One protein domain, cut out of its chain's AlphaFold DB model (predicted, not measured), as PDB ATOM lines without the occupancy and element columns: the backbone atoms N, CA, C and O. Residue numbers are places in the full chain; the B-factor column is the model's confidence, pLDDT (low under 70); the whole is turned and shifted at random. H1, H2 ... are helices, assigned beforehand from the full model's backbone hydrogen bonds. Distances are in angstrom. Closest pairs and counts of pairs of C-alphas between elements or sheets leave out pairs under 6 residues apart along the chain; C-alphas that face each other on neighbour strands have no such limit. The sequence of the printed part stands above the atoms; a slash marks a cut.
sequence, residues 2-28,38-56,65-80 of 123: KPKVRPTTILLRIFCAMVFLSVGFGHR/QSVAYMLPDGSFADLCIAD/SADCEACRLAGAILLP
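This is residues 2 to 28, 38 to 56 and 65 to 80 of the 123 residues of an uncharacterized protein of Rhizobium sp. AAP116 (UniProt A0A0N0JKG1). One long helix, H1, sticks out with residues 7 to 19 as a free arm, and the short helix H2 stands crosswise near its other end, making a loose corner. Beyond that corner, farther along the long axis, residues 38 to 56 form a separate looped stretch with no named element. The printed part has 62 residues with two named helices, H1 then H2, and no named strand; the class is all helix, though under half of the residues, 26 of the 62, are in named elements. The whole is extended, with a radius of gyration of the C-alphas of 19.0 A, and is a rod spanning 60 by 27 by 15 A.

Find C-alpha 7 at (32.860, 133.815, 48.618); from there H1, residues 7 to 25, runs 27.7 A to C-alpha 25 at (35.543, 115.875, 27.653). H2, residues 69 to 75, ends at C-alpha 75, at (48.854, 121.989, 24.207), 9.7 A from its first C-alpha.

Look at Val 23 and Ala 70, the closest C-alphas of H1 and H2, 5.8 A apart. The two helices are close but not clearly touching, with 2 pairs of C-alphas within 8 A. Their lines are about perpendicular, at 79 degrees. In H2 every O i to N i+4 pair is within hydrogen-bond range; in H1 14 of 15 are.

The C-alphas of Lys 2 and Ala 55 are the two farthest apart, at 60.6 A. Residues 29 to 37 are not printed, and C-alphas 28 and 38 are 13.8 A apart across that cut; residues 57 to 64 are not printed either, with 11.6 A from C-alpha 56 to C-alpha 65. The link from H1 to H2 runs across the cuts. Mean pLDDT of the printed part is 72.0, and 35 residues are under 70, among them 24 to 28, 47 to 56 and 73 to 80.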
ATOM      1  N   LYS A   2      44.714 136.125  59.198       58.50
ATOM      2  CA  LYS A   2      44.096 135.097  58.336       58.50
ATOM      3  C   LYS A   2      43.493 135.789  57.107       58.50
ATOM      4  O   LYS A   2      42.709 136.719  57.299       58.50
ATOM      5  N   PRO A   3      43.835 135.388  55.872       68.25
ATOM      6  CA  PRO A   3      43.243 135.996  54.688       68.25
ATOM      7  C   PRO A   3      41.741 135.694  54.660       68.25
ATOM      8  O   PRO A   3      41.324 134.535  54.689       68.25
ATOM      9  N   LYS A   4      40.911 136.742  54.629       76.06
ATOM     10  CA  LYS A   4      39.456 136.615  54.494       76.06
ATOM     11  C   LYS A   4      39.139 136.348  53.025       76.06
ATOM     12  O   LYS A   4      39.085 137.271  52.215       76.06
ATOM     13  N   VAL A   5      38.993 135.076  52.672       73.88
ATOM     14  CA  VAL A   5      38.649 134.661  51.307       73.88
ATOM     15  C   VAL A   5      37.219 135.112  51.006       73.88
ATOM     16  O   VAL A   5      36.303 134.832  51.779       73.88
ATOM     17  N   ARG A   6      37.012 135.854  49.913       85.81
ATOM     18  CA  ARG A   6      35.672 136.320  49.529       85.81
ATOM     19  C   ARG A   6      34.907 135.164  48.871       85.81
ATOM     20  O   ARG A   6      35.475 134.522  47.987       85.81
ATOM     21  N   PRO A   7      33.631 134.916  49.206       84.81
ATOM     22  CA  PRO A   7      32.860 133.815  48.618       84.81
ATOM     23  C   PRO A   7      32.814 133.892  47.085       84.81
ATOM     24  O   PRO A   7      32.977 132.883  46.410       84.81
ATOM     25  N   THR A   8      32.751 135.100  46.521       88.19
ATOM     26  CA  THR A   8      32.832 135.348  45.073       88.19
ATOM     27  C   THR A   8      34.121 134.811  44.444       88.19
ATOM     28  O   THR A   8      34.091 134.244  43.356       88.19
ATOM     29  N   THR A   9      35.260 134.937  45.134       88.31
ATOM     30  CA  THR A   9      36.547 134.423  44.630       88.31
ATOM     31  C   THR A   9      36.609 132.900  44.655       88.31
ATOM     32  O   THR A   9      37.236 132.303  43.786       88.31
ATOM     33  N   ILE A  10      35.934 132.265  45.616       90.38
ATOM     34  CA  ILE A  10      35.835 130.804  45.693       90.38
ATOM     35  C   ILE A  10      34.937 130.289  44.562       90.38
ATOM     36  O   ILE A  10      35.335 129.377  43.845       90.38
ATOM     37  N   LEU A  11      33.778 130.918  44.352       94.50
ATOM     38  CA  LEU A  11      32.854 130.559  43.275       94.50
ATOM     39  C   LEU A  11      33.510 130.670  41.894       94.50
ATOM     40  O   LEU A  11      33.397 129.747  41.094       94.50
ATOM     41  N   LEU A  12      34.257 131.748  41.639       93.38
ATOM     42  CA  LEU A  12      34.964 131.937  40.371       93.38
ATOM     43  C   LEU A  12      36.029 130.852  40.147       93.38
ATOM     44  O   LEU A  12      36.136 130.313  39.050       93.38
ATOM     45  N   ARG A  13      36.774 130.471  41.194       91.12
ATOM     46  CA  ARG A  13      37.763 129.381  41.112       91.12
ATOM     47  C   ARG A  13      37.115 128.038  40.788       91.12
ATOM     48  O   ARG A  13      37.625 127.322  39.933       91.12
ATOM     49  N   ILE A  14      36.001 127.713  41.446       93.44
ATOM     50  CA  ILE A  14      35.255 126.473  41.193       93.44
ATOM     51  C   ILE A  14      34.710 126.469  39.762       93.44
ATOM     52  O   ILE A  14      34.849 125.474  39.058       93.44
ATOM     53  N   PHE A  15      34.152 127.592  39.306       94.31
ATOM     54  CA  PHE A  15      33.657 127.733  37.940       94.31
ATOM     55  C   PHE A  15      34.770 127.530  36.903       94.31
ATOM     56  O   PHE A  15      34.617 126.704  36.008       94.31
ATOM     57  N   CYS A  16      35.921 128.194  37.059       88.94
ATOM     58  CA  CYS A  16      37.077 127.974  36.185       88.94
ATOM     59  C   CYS A  16      37.523 126.506  36.180       88.94
ATOM     60  O   CYS A  16      37.764 125.954  35.111       88.94
ATOM     61  N   ALA A  17      37.598 125.862  37.347       87.69
ATOM     62  CA  ALA A  17      37.969 124.452  37.436       87.69
ATOM     63  C   ALA A  17      36.989 123.545  36.671       87.69
ATOM     64  O   ALA A  17      37.424 122.654  35.949       87.69
ATOM     65  N   MET A  18      35.682 123.810  36.766       89.38
ATOM     66  CA  MET A  18      34.660 123.069  36.019       89.38
ATOM     67  C   MET A  18      34.762 123.290  34.507       89.38
ATOM     68  O   MET A  18      34.590 122.338  33.748       89.38
ATOM     69  N   VAL A  19      35.077 124.511  34.055       86.56
ATOM     70  CA  VAL A  19      35.301 124.796  32.628       86.56
ATOM     71  C   VAL A  19      36.494 123.994  32.111       86.56
ATOM     72  O   VAL A  19      36.354 123.288  31.118       86.56
ATOM     73  N   PHE A  20      37.635 124.020  32.806       81.62
ATOM     74  CA  PHE A  20      38.806 123.230  32.407       81.62
ATOM     75  C   PHE A  20      38.538 121.723  32.422       81.62
ATOM     76  O   PHE A  20      38.958 121.020  31.506       81.62
ATOM     77  N   LEU A  21      37.790 121.231  33.414       80.69
ATOM     78  CA  LEU A  21      37.367 119.833  33.467       80.69
ATOM     79  C   LEU A  21      36.491 119.469  32.257       80.69
ATOM     80  O   LEU A  21      36.710 118.441  31.625       80.69
ATOM     81  N   SER A  22      35.543 120.340  31.900       79.75
ATOM     82  CA  SER A  22      34.629 120.159  30.763       79.75
ATOM     83  C   SER A  22      35.359 120.163  29.416       79.75
ATOM     84  O   SER A  22      35.014 119.381  28.533       79.75
ATOM     85  N   VAL A  23      36.403 120.986  29.266       75.19
ATOM     86  CA  VAL A  23      37.257 121.014  28.064       75.19
ATOM     87  C   VAL A  23      37.922 119.653  27.820       75.19
ATOM     88  O   VAL A  23      38.018 119.225  26.672       75.19
ATOM     89  N   GLY A  24      38.285 118.923  28.881       65.75
ATOM     90  CA  GLY A  24      38.831 117.565  28.781       65.75
ATOM     91  C   GLY A  24      37.862 116.529  28.185       65.75
ATOM     92  O   GLY A  24      38.301 115.545  27.599       65.75
ATOM     93  N   PHE A  25      36.548 116.757  28.264       65.88
ATOM     94  CA  PHE A  25      35.543 115.875  27.653       65.88
ATOM     95  C   PHE A  25      35.275 116.188  26.173       65.88
ATOM     96  O   PHE A  25      34.667 115.378  25.481       65.88
ATOM     97  N   GLY A  26      35.743 117.337  25.671       63.31
ATOM     98  CA  GLY A  26      35.678 117.700  24.251       63.31
ATOM     99  C   GLY A  26      36.766 117.049  23.393       63.31
ATOM    100  O   GLY A  26      36.839 117.317  22.193       63.31
ATOM    101  N   HIS A  27      37.628 116.220  23.991       61.47
ATOM    102  CA  HIS A  27      38.656 115.496  23.261       61.47
ATOM    103  C   HIS A  27      38.023 114.593  22.198       61.47
ATOM    104  O   HIS A  27      37.141 113.780  22.486       61.47
ATOM    105  N   ARG A  28      38.553 114.655  20.969       56.66
ATOM    106  CA  ARG A  28      38.513 113.469  20.111       56.66
ATOM    107  C   ARG A  28      39.227 112.366  20.883       56.66
ATOM    108  O   ARG A  28      40.331 112.608  21.376       56.66
ATOM    109  N   GLN A  38      45.666 104.965  12.064       57.00
ATOM    110  CA  GLN A  38      46.884 105.191  12.863       57.00
ATOM    111  C   GLN A  38      47.705 103.906  12.999       57.00
ATOM    112  O   GLN A  38      47.860 103.331  14.074       57.00
ATOM    113  N   SER A  39      48.205 103.423  11.863       62.28
ATOM    114  CA  SER A  39      49.112 102.279  11.828       62.28
ATOM    115  C   SER A  39      50.557 102.728  12.061       62.28
ATOM    116  O   SER A  39      50.962 103.806  11.624       62.28
ATOM    117  N   VAL A  40      51.373 101.873  12.687       65.88
ATOM    118  CA  VAL A  40      52.827 102.096  12.847       65.88
ATOM    119  C   VAL A  40      53.519 102.324  11.491       65.88
ATOM    120  O   VAL A  40      54.561 102.966  11.436       65.88
ATOM    121  N   ALA A  41      52.922 101.867  10.383       68.69
ATOM    122  CA  ALA A  41      53.442 102.101   9.038       68.69
ATOM    123  C   ALA A  41      53.405 103.581   8.604       68.69
ATOM    124  O   ALA A  41      54.115 103.946   7.672       68.69
ATOM    125  N   TYR A  42      52.613 104.428   9.272       66.81
ATOM    126  CA  TYR A  42      52.508 105.865   8.991       66.81
ATOM    127  C   TYR A  42      53.154 106.748  10.074       66.81
ATOM    128  O   TYR A  42      52.961 107.965  10.067       66.81
ATOM    129  N   MET A  43      53.909 106.152  11.004       73.81
ATOM    130  CA  MET A  43      54.685 106.889  12.001       73.81
ATOM    131  C   MET A  43      55.975 107.420  11.359       73.81
ATOM    132  O   MET A  43      56.739 106.668  10.752       73.81
ATOM    133  N   LEU A  44      56.212 108.724  11.478       73.81
ATOM    134  CA  LEU A  44      57.438 109.376  11.034       73.81
ATOM    135  C   LEU A  44      58.602 109.060  12.001       73.81
ATOM    136  O   LEU A  44      58.378 108.638  13.137       73.81
ATOM    137  N   PRO A  45      59.869 109.240  11.577       70.81
ATOM    138  CA  PRO A  45      61.040 108.919  12.403       70.81
ATOM    139  C   PRO A  45      61.170 109.736  13.703       70.81
ATOM    140  O   PRO A  45      61.916 109.332  14.591       70.81
ATOM    141  N   ASP A  46      60.461 110.857  13.829       71.75
ATOM    142  CA  ASP A  46      60.311 111.669  15.047       71.75
ATOM    143  C   ASP A  46      59.199 111.154  15.986       71.75
ATOM    144  O   ASP A  46      59.020 111.677  17.083       71.75
ATOM    145  N   GLY A  47      58.471 110.104  15.590       65.50
ATOM    146  CA  GLY A  47      57.392 109.496  16.371       65.50
ATOM    147  C   GLY A  47      56.026 110.163  16.192       65.50
ATOM    148  O   GLY A  47      55.052 109.715  16.798       65.50
ATOM    149  N   SER A  48      55.931 111.203  15.360       68.50
ATOM    150  CA  SER A  48      54.659 111.807  14.961       68.50
ATOM    151  C   SER A  48      53.942 110.955  13.900       68.50
ATOM    152  O   SER A  48      54.546 110.107  13.243       68.50
ATOM    153  N   PHE A  49      52.633 111.151  13.735       69.94
ATOM    154  CA  PHE A  49      51.855 110.532  12.657       69.94
ATOM    155  C   PHE A  49      51.566 111.567  11.571       69.94
ATOM    156  O   PHE A  49      51.246 112.714  11.880       69.94
ATOM    157  N   ALA A  50      51.644 111.162  10.302       65.31
ATOM    158  CA  ALA A  50      51.237 112.022   9.194       65.31
ATOM    159  C   ALA A  50      49.717 112.265   9.216       65.31
ATOM    160  O   ALA A  50      48.944 111.321   9.393       65.31
ATOM    161  N   ASP A  51      49.280 113.508   8.976       65.06
ATOM    162  CA  ASP A  51      47.865 113.789   8.704       65.06
ATOM    163  C   ASP A  51      47.519 113.215   7.325       65.06
ATOM    164  O   ASP A  51      47.986 113.688   6.285       65.06
ATOM    165  N   LEU A  52      46.761 112.120   7.314       64.56
ATOM    166  CA  LEU A  52      46.393 111.429   6.088       64.56
ATOM    167  C   LEU A  52      45.122 112.061   5.527       64.56
ATOM    168  O   LEU A  52      44.074 112.062   6.168       64.56
ATOM    169  N   CYS A  53      45.189 112.542   4.285       65.06
ATOM    170  CA  CYS A  53      44.036 113.062   3.548       65.06
ATOM    171  C   CYS A  53      43.103 111.930   3.072       65.06
ATOM    172  O   CYS A  53      42.808 111.815   1.881       65.06
ATOM    173  N   ILE A  54      42.641 111.081   3.991       61.16
ATOM    174  CA  ILE A  54      41.688 110.005   3.719       61.16
ATOM    175  C   ILE A  54      40.281 110.522   4.010       61.16
ATOM    176  O   ILE A  54      39.981 111.026   5.089       61.16
ATOM    177  N   ALA A  55      39.428 110.444   2.997       57.59
ATOM    178  CA  ALA A  55      38.034 110.825   3.095       57.59
ATOM    179  C   ALA A  55      37.217 109.646   3.633       57.59
ATOM    180  O   ALA A  55      37.310 108.544   3.091       57.59
ATOM    181  N   ASP A  56      36.376 109.884   4.642       59.03
ATOM    182  CA  ASP A  56      35.342 108.916   5.006       59.03
ATOM    183  C   ASP A  56      34.370 108.707   3.834       59.03
ATOM    184  O   ASP A  56      34.148 109.597   3.000       59.03
ATOM    185  N   SER A  65      41.928 117.222   9.210       62.09
ATOM    186  CA  SER A  65      41.313 117.185  10.526       62.09
ATOM    187  C   SER A  65      41.488 118.571  11.156       62.09
ATOM    188  O   SER A  65      42.600 119.054  11.328       62.09
ATOM    189  N   ALA A  66      40.380 119.285  11.376       59.78
ATOM    190  CA  ALA A  66      40.452 120.626  11.940       59.78
ATOM    191  C   ALA A  66      41.071 120.540  13.340       59.78
ATOM    192  O   ALA A  66      40.677 119.665  14.122       59.78
ATOM    193  N   ASP A  67      42.003 121.445  13.641       60.22
ATOM    194  CA  ASP A  67      42.617 121.552  14.961       60.22
ATOM    195  C   ASP A  67      41.526 121.556  16.035       60.22
ATOM    196  O   ASP A  67      40.620 122.395  16.046       60.22
ATOM    197  N   CYS A  68      41.577 120.586  16.945       67.62
ATOM    198  CA  CYS A  68      40.642 120.556  18.055       67.62
ATOM    199  C   CYS A  68      41.010 121.691  19.015       67.62
ATOM    200  O   CYS A  68      42.061 121.652  19.648       67.62
ATOM    201  N   GLU A  69      40.133 122.683  19.152       72.06
ATOM    202  CA  GLU A  69      40.342 123.840  20.032       72.06
ATOM    203  C   GLU A  69      40.630 123.441  21.489       72.06
ATOM    204  O   GLU A  69      41.425 124.088  22.169       72.06
ATOM    205  N   ALA A  70      40.053 122.325  21.953       70.94
ATOM    206  CA  ALA A  70      40.361 121.754  23.262       70.94
ATOM    207  C   ALA A  70      41.805 121.222  23.332       70.94
ATOM    208  O   ALA A  70      42.534 121.557  24.267       70.94
ATOM    209  N   CYS A  71      42.253 120.465  22.322       66.81
ATOM    210  CA  CYS A  71      43.643 120.012  22.220       66.81
ATOM    211  C   CYS A  71      44.620 121.186  22.080       66.81
ATOM    212  O   CYS A  71      45.698 121.148  22.665       66.81
ATOM    213  N   ARG A  72      44.238 122.248  21.359       71.06
ATOM    214  CA  ARG A  72      45.045 123.465  21.203       71.06
ATOM    215  C   ARG A  72      45.232 124.187  22.535       71.06
ATOM    216  O   ARG A  72      46.345 124.583  22.871       71.06
ATOM    217  N   LEU A  73      44.162 124.306  23.321       69.38
ATOM    218  CA  LEU A  73      44.218 124.919  24.646       69.38
ATOM    219  C   LEU A  73      45.021 124.062  25.641       69.38
ATOM    220  O   LEU A  73      45.787 124.606  26.430       69.38
ATOM    221  N   ALA A  74      44.895 122.733  25.578       69.06
ATOM    222  CA  ALA A  74      45.681 121.811  26.397       69.06
ATOM    223  C   ALA A  74      47.176 121.830  26.022       69.06
ATOM    224  O   ALA A  74      48.033 121.875  26.903       69.06
ATOM    225  N   GLY A  75      47.491 121.869  24.724       64.88
ATOM    226  CA  GLY A  75      48.854 121.989  24.207       64.88
ATOM    227  C   GLY A  75      49.538 123.297  24.600       64.88
ATOM    228  O   GLY A  75      50.733 123.298  24.853       64.88
ATOM    229  N   ALA A  76      48.784 124.388  24.752       68.06
ATOM    230  CA  ALA A  76      49.322 125.661  25.236       68.06
ATOM    231  C   ALA A  76      49.737 125.636  26.723       68.06
ATOM    232  O   ALA A  76      50.488 126.505  27.165       68.06
ATOM    233  N   ILE A  77      49.235 124.670  27.503       67.00
ATOM    234  CA  ILE A  77      49.637 124.453  28.903       67.00
ATOM    235  C   ILE A  77      50.846 123.510  28.977       67.00
ATOM    236  O   ILE A  77      51.619 123.576  29.936       67.00
ATOM    237  N   LEU A  78      51.023 122.638  27.979       63.19
ATOM    238  CA  LEU A  78      52.231 121.834  27.858       63.19
ATOM    239  C   LEU A  78      53.418 122.773  27.624       63.19
ATOM    240  O   LEU A  78      53.334 123.737  26.863       63.19
ATOM    241  N   LEU A  79      54.510 122.520  28.349       56.16
ATOM    242  CA  LEU A  79      55.731 123.306  28.211       56.16
ATOM    243  C   LEU A  79      56.146 123.335  26.731       56.16
ATOM    244  O   LEU A  79      56.054 122.295  26.072       56.16
ATOM    245  N   PRO A  80      56.607 124.492  26.219       60.75
ATOM    246  CA  PRO A  80      57.115 124.571  24.860       60.75
ATOM    247  C   PRO A  80      58.208 123.526  24.657       60.75
ATOM    248  O   PRO A  80      58.941 123.195  25.598       60.75
TER     249      PRO A  80